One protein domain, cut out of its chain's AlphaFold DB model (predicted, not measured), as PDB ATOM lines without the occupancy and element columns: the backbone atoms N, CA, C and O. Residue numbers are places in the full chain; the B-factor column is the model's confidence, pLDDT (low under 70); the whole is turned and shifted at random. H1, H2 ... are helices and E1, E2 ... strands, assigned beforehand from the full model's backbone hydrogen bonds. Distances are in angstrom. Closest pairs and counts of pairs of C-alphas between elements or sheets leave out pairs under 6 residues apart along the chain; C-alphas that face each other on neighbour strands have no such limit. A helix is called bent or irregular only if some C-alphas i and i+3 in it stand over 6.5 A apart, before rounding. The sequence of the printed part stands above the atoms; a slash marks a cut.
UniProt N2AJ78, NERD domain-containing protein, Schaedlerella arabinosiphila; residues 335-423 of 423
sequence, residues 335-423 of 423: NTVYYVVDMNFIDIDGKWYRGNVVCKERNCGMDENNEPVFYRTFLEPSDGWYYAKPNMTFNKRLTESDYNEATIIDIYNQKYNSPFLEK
ATOM      1  N   ASN A 335      81.896  65.268  82.013       77.31
ATOM      2  CA  ASN A 335      81.949  66.362  82.993       77.31
ATOM      3  C   ASN A 335      82.588  65.960  84.328       77.31
ATOM      4  O   ASN A 335      82.923  66.836  85.125       77.31
ATOM      5  N   THR A 336      82.708  64.659  84.571       86.81
ATOM      6  CA  THR A 336      83.300  64.086  85.772       86.81
ATOM      7  C   THR A 336      84.321  63.048  85.340       86.81
ATOM      8  O   THR A 336      84.014  62.199  84.503       86.81
ATOM      9  N   VAL A 337      85.514  63.115  85.915       89.69
ATOM     10  CA  VAL A 337      86.606  62.172  85.673       89.69
ATOM     11  C   VAL A 337      87.137  61.649  86.998       89.69
ATOM     12  O   VAL A 337      87.032  62.320  88.030       89.69
ATOM     13  N   TYR A 338      87.711  60.449  86.960       93.06
ATOM     14  CA  TYR A 338      88.285  59.818  88.135       93.06
ATOM     15  C   TYR A 338      89.735  59.403  87.889       93.06
ATOM     16  O   TYR A 338      90.075  58.872  86.827       93.06
ATOM     17  N   TYR A 339      90.594  59.644  88.879       93.12
ATOM     18  CA  TYR A 339      92.021  59.326  88.819       93.12
ATOM     19  C   TYR A 339      92.620  59.155  90.221       93.12
ATOM     20  O   TYR A 339      92.077  59.658  91.201       93.12
ATOM     21  N   VAL A 340      93.756  58.462  90.328       93.56
ATOM     22  CA  VAL A 340      94.470  58.318  91.608       93.56
ATOM     23  C   VAL A 340      95.433  59.486  91.802       93.56
ATOM     24  O   VAL A 340      96.130  59.898  90.867       93.56
ATOM     25  N   VAL A 341      95.488  60.007  93.022       92.69
ATOM     26  CA  VAL A 341      96.358  61.116  93.423       92.69
ATOM     27  C   VAL A 341      97.202  60.739  94.627       92.69
ATOM     28  O   VAL A 341      96.740  60.008  95.494       92.69
ATOM     29  N   ASP A 342      98.418  61.271  94.681       91.94
ATOM     30  CA  ASP A 342      99.251  61.300  95.882       91.94
ATOM     31  C   ASP A 342      99.011  62.624  96.611       91.94
ATOM     32  O   ASP A 342      99.087  63.697  95.998       91.94
ATOM     33  N   MET A 343      98.728  62.557  97.910       90.38
ATOM     34  CA  MET A 343      98.391  63.732  98.713       90.38
ATOM     35  C   MET A 343      99.040  63.689 100.087       90.38
ATOM     36  O   MET A 343      99.318  62.614 100.622       90.38
ATOM     37  N   ASN A 344      99.240  64.871 100.669       88.50
ATOM     38  CA  ASN A 344      99.544  65.007 102.090       88.50
ATOM     39  C   ASN A 344      98.323  65.559 102.831       88.50
ATOM     40  O   ASN A 344      97.593  66.387 102.280       88.50
ATOM     41  N   PHE A 345      98.134  65.154 104.081       83.88
ATOM     42  CA  PHE A 345      97.120  65.739 104.951       83.88
ATOM     43  C   PHE A 345      97.622  65.868 106.382       83.88
ATOM     44  O   PHE A 345      98.585  65.204 106.772       83.88
ATOM     45  N   ILE A 346      96.958  66.740 107.136       78.12
ATOM     46  CA  ILE A 346      97.209  66.962 108.554       78.12
ATOM     47  C   ILE A 346      95.970  66.521 109.330       78.12
ATOM     48  O   ILE A 346      94.859  66.954 108.999       78.12
ATOM     49  N   ASP A 347      96.147  65.648 110.320       74.56
ATOM     50  CA  ASP A 347      95.055  65.216 111.196       74.56
ATOM     51  C   ASP A 347      94.734  66.240 112.297       74.56
ATOM     52  O   ASP A 347      95.351  67.301 112.410       74.56
ATOM     53  N   ILE A 348      93.754  65.891 113.133       70.00
ATOM     54  CA  ILE A 348      93.287  66.691 114.274       70.00
ATOM     55  C   ILE A 348      94.355  66.989 115.331       70.00
ATOM     56  O   ILE A 348      94.180  67.931 116.106       70.00
ATOM     57  N   ASP A 349      95.434  66.212 115.360       73.62
ATOM     58  CA  ASP A 349      96.539  66.344 116.303       73.62
ATOM     59  C   ASP A 349      97.745  67.059 115.657       73.62
ATOM     60  O   ASP A 349      98.801  67.195 116.273       73.62
ATOM     61  N   GLY A 350      97.586  67.575 114.430       74.56
ATOM     62  CA  GLY A 350      98.627  68.314 113.713       74.56
ATOM     63  C   GLY A 350      99.667  67.415 113.042       74.56
ATOM     64  O   GLY A 350     100.699  67.906 112.580       74.56
ATOM     65  N   LYS A 351      99.417  66.106 112.979       78.56
ATOM     66  CA  LYS A 351     100.351  65.121 112.446       78.56
ATOM     67  C   LYS A 351     100.196  64.972 110.941       78.56
ATOM     68  O   LYS A 351      99.088  64.955 110.407       78.56
ATOM     69  N   TRP A 352     101.331  64.863 110.262       83.19
ATOM     70  CA  TRP A 352     101.393  64.766 108.813       83.19
ATOM     71  C   TRP A 352     101.310  63.326 108.344       83.19
ATOM     72  O   TRP A 352     102.021  62.448 108.832       83.19
ATOM     73  N   TYR A 353     100.516  63.125 107.303       84.06
ATOM     74  CA  TYR A 353     100.415  61.853 106.615       84.06
ATOM     75  C   TYR A 353     100.527  62.046 105.113       84.06
ATOM     76  O   TYR A 353     100.160  63.093 104.572       84.06
ATOM     77  N   ARG A 354     100.992  61.006 104.423       89.62
ATOM     78  CA  ARG A 354     100.974  60.909 102.963       89.62
ATOM     79  C   ARG A 354     100.321  59.613 102.531       89.62
ATOM     80  O   ARG A 354     100.596  58.561 103.101       89.62
ATOM     81  N   GLY A 355      99.500  59.680 101.498       89.62
ATOM     82  CA  GLY A 355      98.859  58.500 100.945       89.62
ATOM     83  C   GLY A 355      98.269  58.762  99.576       89.62
ATOM     84  O   GLY A 355      98.232  59.899  99.093       89.62
ATOM     85  N   ASN A 356      97.821  57.675  98.962       92.62
ATOM     86  CA  ASN A 356      97.148  57.720  97.679       92.62
ATOM     87  C   ASN A 356      95.642  57.658  97.902       92.62
ATOM     88  O   ASN A 356      95.181  56.934  98.780       92.62
ATOM     89  N   VAL A 357      94.873  58.360  97.079       91.94
ATOM     90  CA  VAL A 357      93.410  58.301  97.131       91.94
ATOM     91  C   VAL A 357      92.814  58.428  95.734       91.94
ATOM     92  O   VAL A 357      93.432  58.992  94.827       91.94
ATOM     93  N   VAL A 358      91.609  57.895  95.549       93.94
ATOM     94  CA  VAL A 358      90.823  58.137  94.338       93.94
ATOM     95  C   VAL A 358      90.215  59.535  94.416       93.94
ATOM     96  O   VAL A 358      89.498  59.873  95.354       93.94
ATOM     97  N   CYS A 359      90.498  60.356  93.413       93.81
ATOM     98  CA  CYS A 359      89.921  61.677  93.229       93.81
ATOM     99  C   CYS A 359      88.778  61.598  92.214       93.81
ATOM    100  O   CYS A 359      88.963  61.082  91.112       93.81
ATOM    101  N   LYS A 360      87.627  62.167  92.575       93.75
ATOM    102  CA  LYS A 360      86.526  62.516  91.675       93.75
ATOM    103  C   LYS A 360      86.614  64.003  91.376       93.75
ATOM    104  O   LYS A 360      86.422  64.833  92.268       93.75
ATOM    105  N   GLU A 361      86.905  64.334  90.127       91.06
ATOM    106  CA  GLU A 361      87.016  65.708  89.650       91.06
ATOM    107  C   GLU A 361      85.840  66.039  88.734       91.06
ATOM    108  O   GLU A 361      85.530  65.299  87.804       91.06
ATOM    109  N   ARG A 362      85.181  67.165  88.999       89.12
ATOM    110  CA  ARG A 362      84.048  67.671  88.229       89.12
ATOM    111  C   ARG A 362      84.406  69.008  87.596       89.12
ATOM    112  O   ARG A 362      84.858  69.910  88.292       89.12
ATOM    113  N   ASN A 363      84.117  69.173  86.310       84.75
ATOM    114  CA  ASN A 363      84.168  70.476  85.650       84.75
ATOM    115  C   ASN A 363      82.987  71.348  86.121       84.75
ATOM    116  O   ASN A 363      81.816  70.975  85.978       84.75
ATOM    117  N   CYS A 364      83.294  72.507  86.693       81.38
ATOM    118  CA  CYS A 364      82.313  73.445  87.229       81.38
ATOM    119  C   CYS A 364      81.987  74.608  86.283       81.38
ATOM    120  O   CYS A 364      80.969  75.276  86.468       81.38
ATOM    121  N   GLY A 365      82.752  74.793  85.214       78.56
ATOM    122  CA  GLY A 365      82.583  75.881  84.260       78.56
ATOM    123  C   GLY A 365      83.925  76.479  83.872       78.56
ATOM    124  O   GLY A 365      84.949  75.807  83.957       78.56
ATOM    125  N   MET A 366      83.890  77.739  83.459       77.31
ATOM    126  CA  MET A 366      85.080  78.526  83.157       77.31
ATOM    127  C   MET A 366      85.226  79.651  84.183       77.31
ATOM    128  O   MET A 366      84.226  80.100  84.749       77.31
ATOM    129  N   ASP A 367      86.453  80.088  84.436       78.88
ATOM    130  CA  ASP A 367      86.725  81.310  85.187       78.88
ATOM    131  C   ASP A 367      86.618  82.562  84.295       78.88
ATOM    132  O   ASP A 367      86.213  82.507  83.131       78.88
ATOM    133  N   GLU A 368      86.973  83.719  84.856       78.69
ATOM    134  CA  GLU A 368      86.985  85.009  84.155       78.69
ATOM    135  C   GLU A 368      87.981  85.080  82.986       78.69
ATOM    136  O   GLU A 368      87.802  85.896  82.083       78.69
ATOM    137  N   ASN A 369      88.985  84.199  82.964       83.19
ATOM    138  CA  ASN A 369      89.987  84.091  81.905       83.19
ATOM    139  C   ASN A 369      89.629  83.010  80.873       83.19
ATOM    140  O   ASN A 369      90.421  82.734  79.974       83.19
ATOM    141  N   ASN A 370      88.424  82.434  80.965       77.69
ATOM    142  CA  ASN A 370      87.938  81.343  80.125       77.69
ATOM    143  C   ASN A 370      88.725  80.024  80.297       77.69
ATOM    144  O   ASN A 370      88.729  79.182  79.396       77.69
ATOM    145  N   GLU A 371      89.350  79.829  81.461       78.19
ATOM    146  CA  GLU A 371      90.030  78.589  81.835       78.19
ATOM    147  C   GLU A 371      89.094  77.664  82.629       78.19
ATOM    148  O   GLU A 371      88.287  78.134  83.439       78.19
ATOM    149  N   PRO A 372      89.157  76.335  82.419       80.31
ATOM    150  CA  PRO A 372      88.252  75.399  83.068       80.31
ATOM    151  C   PRO A 372      88.511  75.318  84.572       80.31
ATOM    152  O   PRO A 372      89.625  75.064  85.030       80.31
ATOM    153  N   VAL A 373      87.437  75.459  85.346       84.00
ATOM    154  CA  VAL A 373      87.472  75.359  86.804       84.00
ATOM    155  C   VAL A 373      86.968  73.993  87.229       84.00
ATOM    156  O   VAL A 373      85.874  73.570  86.847       84.00
ATOM    157  N   PHE A 374      87.746  73.321  88.069       86.69
ATOM    158  CA  PHE A 374      87.440  71.981  88.544       86.69
ATOM    159  C   PHE A 374      87.182  71.956  90.045       86.69
ATOM    160  O   PHE A 374      87.809  72.678  90.819       86.69
ATOM    161  N   TYR A 375      86.273  71.079  90.451       90.44
ATOM    162  CA  TYR A 375      85.988  70.769  91.842       90.44
ATOM    163  C   TYR A 375      86.340  69.318  92.135       90.44
ATOM    164  O   TYR A 375      85.931  68.423  91.395       90.44
ATOM    165  N   ARG A 376      87.097  69.089  93.207       91.88
ATOM    166  CA  ARG A 376      87.628  67.773  93.565       91.88
ATOM    167  C   ARG A 376      87.030  67.294  94.875       91.88
ATOM    168  O   ARG A 376      86.892  68.056  95.823       91.88
ATOM    169  N   THR A 377      86.721  66.010  94.908       93.81
ATOM    170  CA  THR A 377      86.323  65.273  96.108       93.81
ATOM    171  C   THR A 377      87.066  63.946  96.118       93.81
ATOM    172  O   THR A 377      87.459  63.449  95.061       93.81
ATOM    173  N   PHE A 378      87.282  63.377  97.294       92.75
ATOM    174  CA  PHE A 378      88.165  62.229  97.468       92.75
ATOM    175  C   PHE A 378      87.406  61.069  98.091       92.75
ATOM    176  O   PHE A 378      86.638  61.277  99.030       92.75
ATOM    177  N   LEU A 379      87.618  59.874  97.540       91.69
ATOM    178  CA  LEU A 379      87.024  58.636  98.026       91.69
ATOM    179  C   LEU A 379      87.518  58.351  99.445       91.69
ATOM    180  O   LEU A 379      88.722  58.298  99.677       91.69
ATOM    181  N   GLU A 380      86.597  58.117 100.366       87.56
ATOM    182  CA  GLU A 380      86.864  57.588 101.695       87.56
ATOM    183  C   GLU A 380      86.753  56.056 101.634       87.56
ATOM    184  O   GLU A 380      85.656  55.520 101.463       87.56
ATOM    185  N   PRO A 381      87.869  55.311 101.724       81.50
ATOM    186  CA  PRO A 381      87.838  53.861 101.545       81.50
ATOM    187  C   PRO A 381      87.012  53.134 102.611       81.50
ATOM    188  O   PRO A 381      86.572  52.012 102.366       81.50
ATOM    189  N   SER A 382      86.820  53.745 103.788       81.81
ATOM    190  CA  SER A 382      86.051  53.141 104.880       81.81
ATOM    191  C   SER A 382      84.548  53.062 104.608       81.81
ATOM    192  O   SER A 382      83.893  52.183 105.169       81.81
ATOM    193  N   ASP A 383      84.004  53.922 103.742       85.12
ATOM    194  CA  ASP A 383      82.565  53.969 103.461       85.12
ATOM    195  C   ASP A 383      82.185  54.023 101.972       85.12
ATOM    196  O   ASP A 383      81.028  53.780 101.627       85.12
ATOM    197  N   GLY A 384      83.142  54.287 101.079       86.06
ATOM    198  CA  GLY A 384      82.931  54.350  99.635       86.06
ATOM    199  C   GLY A 384      82.368  55.680  99.122       86.06
ATOM    200  O   GLY A 384      81.955  55.747  97.965       86.06
ATOM    201  N   TRP A 385      82.335  56.734  99.941       88.69
ATOM    202  CA  TRP A 385      81.784  58.044  99.577       88.69
ATOM    203  C   TRP A 385      82.871  59.067  99.240       88.69
ATOM    204  O   TRP A 385      84.037  58.898  99.579       88.69
ATOM    205  N   TYR A 386      82.489  60.154  98.559       91.62
ATOM    206  CA  TYR A 386      83.419  61.212  98.157       91.62
ATOM    207  C   TYR A 386      83.208  62.481  98.967       91.62
ATOM    208  O   TYR A 386      82.151  63.116  98.890       91.62
ATOM    209  N   TYR A 387      84.261  62.890  99.663       91.31
ATOM    210  CA  TYR A 387      84.241  64.043 100.552       91.31
ATOM    211  C   TYR A 387      85.166  65.149 100.055       91.31
ATOM    212  O   TYR A 387      86.232  64.894  99.486       91.31
ATOM    213  N   ALA A 388      84.770  66.396 100.291       90.94
ATOM    214  CA  ALA A 388      85.687  67.520 100.210       90.94
ATOM    215  C   ALA A 388      86.730  67.403 101.327       90.94
ATOM    216  O   ALA A 388      86.409  67.059 102.465       90.94
ATOM    217  N   LYS A 389      87.991  67.674 101.009       87.44
ATOM    218  CA  LYS A 389      89.085  67.601 101.980       87.44
ATOM    219  C   LYS A 389      89.978  68.834 101.812       87.44
ATOM    220  O   LYS A 389      91.088  68.716 101.293       87.44
ATOM    221  N   PRO A 390      89.500  70.027 102.210       83.94
ATOM    222  CA  PRO A 390      90.218  71.282 101.982       83.94
ATOM    223  C   PRO A 390      91.551  71.379 102.741       83.94
ATOM    224  O   PRO A 390      92.416  72.170 102.383       83.94
ATOM    225  N   ASN A 391      91.739  70.555 103.774       79.38
ATOM    226  CA  ASN A 391      92.993  70.418 104.514       79.38
ATOM    227  C   ASN A 391      94.032  69.516 103.817       79.38
ATOM    228  O   ASN A 391      95.145  69.365 104.323       79.38
ATOM    229  N   MET A 392      93.687  68.885 102.691       83.81
ATOM    230  CA  MET A 392      94.594  68.025 101.933       83.81
ATOM    231  C   MET A 392      95.322  68.811 100.846       83.81
ATOM    232  O   MET A 392      94.737  69.610 100.121       83.81
ATOM    233  N   THR A 393      96.619  68.545 100.693       86.31
ATOM    234  CA  THR A 393      97.437  69.126  99.623       86.31
ATOM    235  C   THR A 393      97.676  68.095  98.531       86.31
ATOM    236  O   THR A 393      98.253  67.031  98.772       86.31
ATOM    237  N   PHE A 394      97.254  68.432  97.314       87.81
ATOM    238  CA  PHE A 394      97.522  67.648  96.114       87.81
ATOM    239  C   PHE A 394      99.013  67.721  95.761       87.81
ATOM    240  O   PHE A 394      99.524  68.807  95.491       87.81
ATOM    241  N   ASN A 395      99.705  66.579  95.713       87.56
ATOM    242  CA  ASN A 395     101.104  66.537  95.275       87.56
ATOM    243  C   ASN A 395     101.196  66.275  93.772       87.56
ATOM    244  O   ASN A 395     101.802  67.047  93.031       87.56
ATOM    245  N   LYS A 396     100.629  65.151  93.320       91.00
ATOM    246  CA  LYS A 396     100.639  64.754  91.909       91.00
ATOM    247  C   LYS A 396      99.551  63.739  91.585       91.00
ATOM    248  O   LYS A 396      99.164  62.920  92.417       91.00
ATOM    249  N   ARG A 397      99.130  63.742  90.322       92.38
ATOM    250  CA  ARG A 397      98.307  62.690  89.720       92.38
ATOM    251  C   ARG A 397      99.180  61.466  89.410       92.38
ATOM    252  O   ARG A 397     100.313  61.618  88.958       92.38
ATOM    253  N   LEU A 398      98.666  60.266  89.678       91.56
ATOM    254  CA  LEU A 398      99.379  58.989  89.507       91.56
ATOM    255  C   LEU A 398      98.897  58.166  88.305       91.56
ATOM    256  O   LEU A 398      99.584  57.238  87.880       91.56
ATOM    257  N   THR A 399      97.720  58.474  87.765       90.06
ATOM    258  CA  THR A 399      97.143  57.788  86.600       90.06
ATOM    259  C   THR A 399      96.935  58.775  85.464       90.06
ATOM    260  O   THR A 399      96.309  59.805  85.673       90.06
ATOM    261  N   GLU A 400      97.430  58.472  84.265       80.06
ATOM    262  CA  GLU A 400      97.398  59.410  83.131       80.06
ATOM    263  C   GLU A 400      96.025  59.495  82.455       80.06
ATOM    264  O   GLU A 400      95.602  60.581  82.067       80.06
ATOM    265  N   SER A 401      95.295  58.381  82.365       76.75
ATOM    266  CA  SER A 401      93.977  58.352  81.724       76.75
ATOM    267  C   SER A 401      92.858  58.783  82.672       76.75
ATOM    268  O   SER A 401      92.952  58.599  83.891       76.75
ATOM    269  N   ASP A 402      91.790  59.339  82.101       76.69
ATOM    270  CA  ASP A 402      90.515  59.558  82.782       76.69
ATOM    271  C   ASP A 402      89.700  58.263  82.711       76.69
ATOM    272  O   ASP A 402      89.354  57.790  81.626       76.69
ATOM    273  N   TYR A 403      89.418  57.668  83.867       81.31
ATOM    274  CA  TYR A 403      88.688  56.406  83.960       81.31
ATOM    275  C   TYR A 403      87.256  56.636  84.451       81.31
ATOM    276  O   TYR A 403      86.950  57.652  85.080       81.31
ATOM    277  N   ASN A 404      86.374  55.667  84.182       86.62
ATOM    278  CA  ASN A 404      85.133  55.563  84.944       86.62
ATOM    279  C   ASN A 404      85.445  55.127  86.387       86.62
ATOM    280  O   ASN A 404      86.523  54.602  86.677       86.62
ATOM    281  N   GLU A 405      84.478  55.332  87.272       88.94
ATOM    282  CA  GLU A 405      84.627  55.078  88.700       88.94
ATOM    283  C   GLU A 405      85.022  53.632  89.034       88.94
ATOM    284  O   GLU A 405      86.002  53.407  89.738       88.94
ATOM    285  N   ALA A 406      84.313  52.645  88.480       88.75
ATOM    286  CA  ALA A 406      84.587  51.236  88.758       88.75
ATOM    287  C   ALA A 406      86.025  50.856  88.365       88.75
ATOM    288  O   ALA A 406      86.764  50.269  89.152       88.75
ATOM    289  N   THR A 407      86.458  51.277  87.174       90.25
ATOM    290  CA  THR A 407      87.805  50.988  86.679       90.25
ATOM    291  C   THR A 407      88.890  51.642  87.531       90.25
ATOM    292  O   THR A 407      89.910  51.008  87.798       90.25
ATOM    293  N   ILE A 408      88.709  52.893  87.977       92.62
ATOM    294  CA  ILE A 408      89.739  53.531  88.806       92.62
ATOM    295  C   ILE A 408      89.821  52.910  90.200       92.62
ATOM    296  O   ILE A 408      90.917  52.821  90.749       92.62
ATOM    297  N   ILE A 409      88.688  52.469  90.759       90.62
ATOM    298  CA  ILE A 409      88.637  51.818  92.070       90.62
ATOM    299  C   ILE A 409      89.383  50.484  92.003       90.62
ATOM    300  O   ILE A 409      90.200  50.203  92.880       90.62
ATOM    301  N   ASP A 410      89.202  49.711  90.930       91.12
ATOM    302  CA  ASP A 410      89.956  48.473  90.707       91.12
ATOM    303  C   ASP A 410      91.467  48.734  90.606       91.12
ATOM    304  O   ASP A 410      92.263  48.070  91.275       91.12
ATOM    305  N   ILE A 411      91.876  49.744  89.827       91.00
ATOM    306  CA  ILE A 411      93.288  50.148  89.703       91.00
ATOM    307  C   ILE A 411      93.854  50.580  91.062       91.00
ATOM    308  O   ILE A 411      94.973  50.199  91.421       91.00
ATOM    309  N   TYR A 412      93.100  51.380  91.817       91.69
ATOM    310  CA  TYR A 412      93.483  51.826  93.150       91.69
ATOM    311  C   TYR A 412      93.703  50.630  94.077       91.69
ATOM    312  O   TYR A 412      94.791  50.489  94.632       91.69
ATOM    313  N   ASN A 413      92.732  49.721  94.164       90.81
ATOM    314  CA  ASN A 413      92.796  48.540  95.022       90.81
ATOM    315  C   ASN A 413      93.978  47.622  94.692       90.81
ATOM    316  O   ASN A 413      94.591  47.067  95.600       90.81
ATOM    317  N   GLN A 414      94.328  47.486  93.412       90.81
ATOM    318  CA  GLN A 414      95.424  46.618  92.976       90.81
ATOM    319  C   GLN A 414      96.815  47.228  93.180       90.81
ATOM    320  O   GLN A 414      97.768  46.493  93.435       90.81
ATOM    321  N   LYS A 415      96.962  48.549  93.013       90.50
ATOM    322  CA  LYS A 415      98.286  49.184  92.868       90.50
ATOM    323  C   LYS A 415      98.589  50.279  93.887       90.50
ATOM    324  O   LYS A 415      99.758  50.527  94.173       90.50
ATOM    325  N   TYR A 416      97.568  50.960  94.394       86.19
ATOM    326  CA  TYR A 416      97.730  52.204  95.146       86.19
ATOM    327  C   TYR A 416      97.073  52.196  96.523       86.19
ATOM    328  O   TYR A 416      97.260  53.166  97.252       86.19
ATOM    329  N   ASN A 417      96.355  51.128  96.884       82.00
ATOM    330  CA  ASN A 417      95.735  50.949  98.192       82.00
ATOM    331  C   ASN A 417      96.803  50.704  99.263       82.00
ATOM    332  O   ASN A 417      97.047  49.590  99.721       82.00
ATOM    333  N   SER A 418      97.492  51.784  99.600       71.00
ATOM    334  CA  SER A 418      98.426  51.888 100.703       71.00
ATOM    335  C   SER A 418      97.783  52.758 101.777       71.00
ATOM    336  O   SER A 418      97.274  53.829 101.430       71.00
ATOM    337  N   PRO A 419      97.835  52.364 103.061       67.81
ATOM    338  CA  PRO A 419      97.363  53.221 104.138       67.81
ATOM    339  C   PRO A 419      98.137  54.542 104.140       67.81
ATOM    340  O   PRO A 419      99.291  54.603 103.711       67.81
ATOM    341  N   PHE A 420      97.504  55.599 104.642       74.69
ATOM    342  CA  PHE A 420      98.190  56.858 104.887       74.69
ATOM    343  C   PHE A 420      99.331  56.639 105.887       74.69
ATOM    344  O   PHE A 420      99.113  56.181 107.006       74.69
ATOM    345  N   LEU A 421     100.555  56.945 105.462       75.25
ATOM    346  CA  LEU A 421     101.758  56.781 106.268       75.25
ATOM    347  C   LEU A 421     102.061  58.097 106.978       75.25
ATOM    348  O   LEU A 421     102.162  59.136 106.320       75.25
ATOM    349  N   GLU A 422     102.213  58.041 108.301       71.69
ATOM    350  CA  GLU A 422     102.825  59.120 109.081       71.69
ATOM    351  C   GLU A 422     104.225  59.403 108.534       71.69
ATOM    352  O   GLU A 422     104.982  58.470 108.251       71.69
ATOM    353  N   LYS A 423     104.543  60.685 108.354       61.53
ATOM    354  CA  LYS A 423     105.855  61.132 107.885       61.53
ATOM    355  C   LYS A 423     106.725  61.673 109.000       61.53
ATOM    356  O   LYS A 423     106.195  62.458 109.815       61.53
TER     357      LYS A 423
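This is residues 335 to 423 of the 423 residues of the protein "NERD domain-containing protein" of Schaedlerella arabinosiphila (UniProt N2AJ78). One strongly twisted sheet of five antiparallel strands, its two longest strands sharply bent, has a single helix, H1, packed over one face; the other face bears no named helix. Near the end of the chain, residues 421 to 422 fold back to pair, antiparallel, with residues 353 to 354 of E2. The printed part has 89 residues, with five named strands and then one named helix along the chain, E1 E2 E3 E4 E5 H1, and the sheet runs E4 E3 E2 E1 E5. The class is mixed, helices and strands, in two layers, a sheet with its helix on one face. The whole is compact, with a radius of gyration of the C-alphas of 13.6 A and spans of 39 by 30 by 22 A.

E1, residues 336 to 346, begins with C-alpha 336 at (83.300, 64.086, 85.772), is 26.8 A long and bends by 74 degrees at residue 339. E2, residues 352 to 366, is the longest strand, 33.4 A, and bends by 83 degrees at residue 355. E3, residues 372 to 380, is 25.8 A long. E4, residues 385 to 387, is 6.6 A long, and E5, residues 393 to 397, 11.8 A. H1, residues 405 to 416, is 14.9 A long and ends with C-alpha 416 at (97.730, 52.204, 95.146).

E1 to E4 form a meander, each strand the antiparallel neighbour of the one before. E1 and E2 are a hairpin, with N 341 and O 357 2.9 A apart, within hydrogen-bond range. E2 and E3 are a hairpin too, with N 360 and O 377 at 2.8 A. E3 pairs in a staggered way, with E2 over residues 372 to 378 and with E4 over 378 to 380. In the hairpin of E3 and E4, N 380 and O 385 are 2.8 A apart. E5, an edge strand like E4, is antiparallel to E1, with N 342 and O 396 at 2.9 A. E4 and E5 are apart. H1 is on the sheet at a height of 9.5 A, over E2 and, only just, over E1, on which 3 of its 12 C-alphas fall. It runs along the strands, at 23 degrees to E2 on the local plane. Its closest C-alphas to E2 are those of Asn 356 and Tyr 416, 6.1 A apart. In H1 every O i to N i+4 pair is within hydrogen-bond range.

The two C-alphas farthest apart are those of Glu 368 and Gln 414, 40.3 A. The printed part has no cut and ends at residue 423, the chain's last. The four links between strands are tight, and E5 to H1 is short. The mean pLDDT of the printed part is 85.3; residues 419 and 423 are under 70.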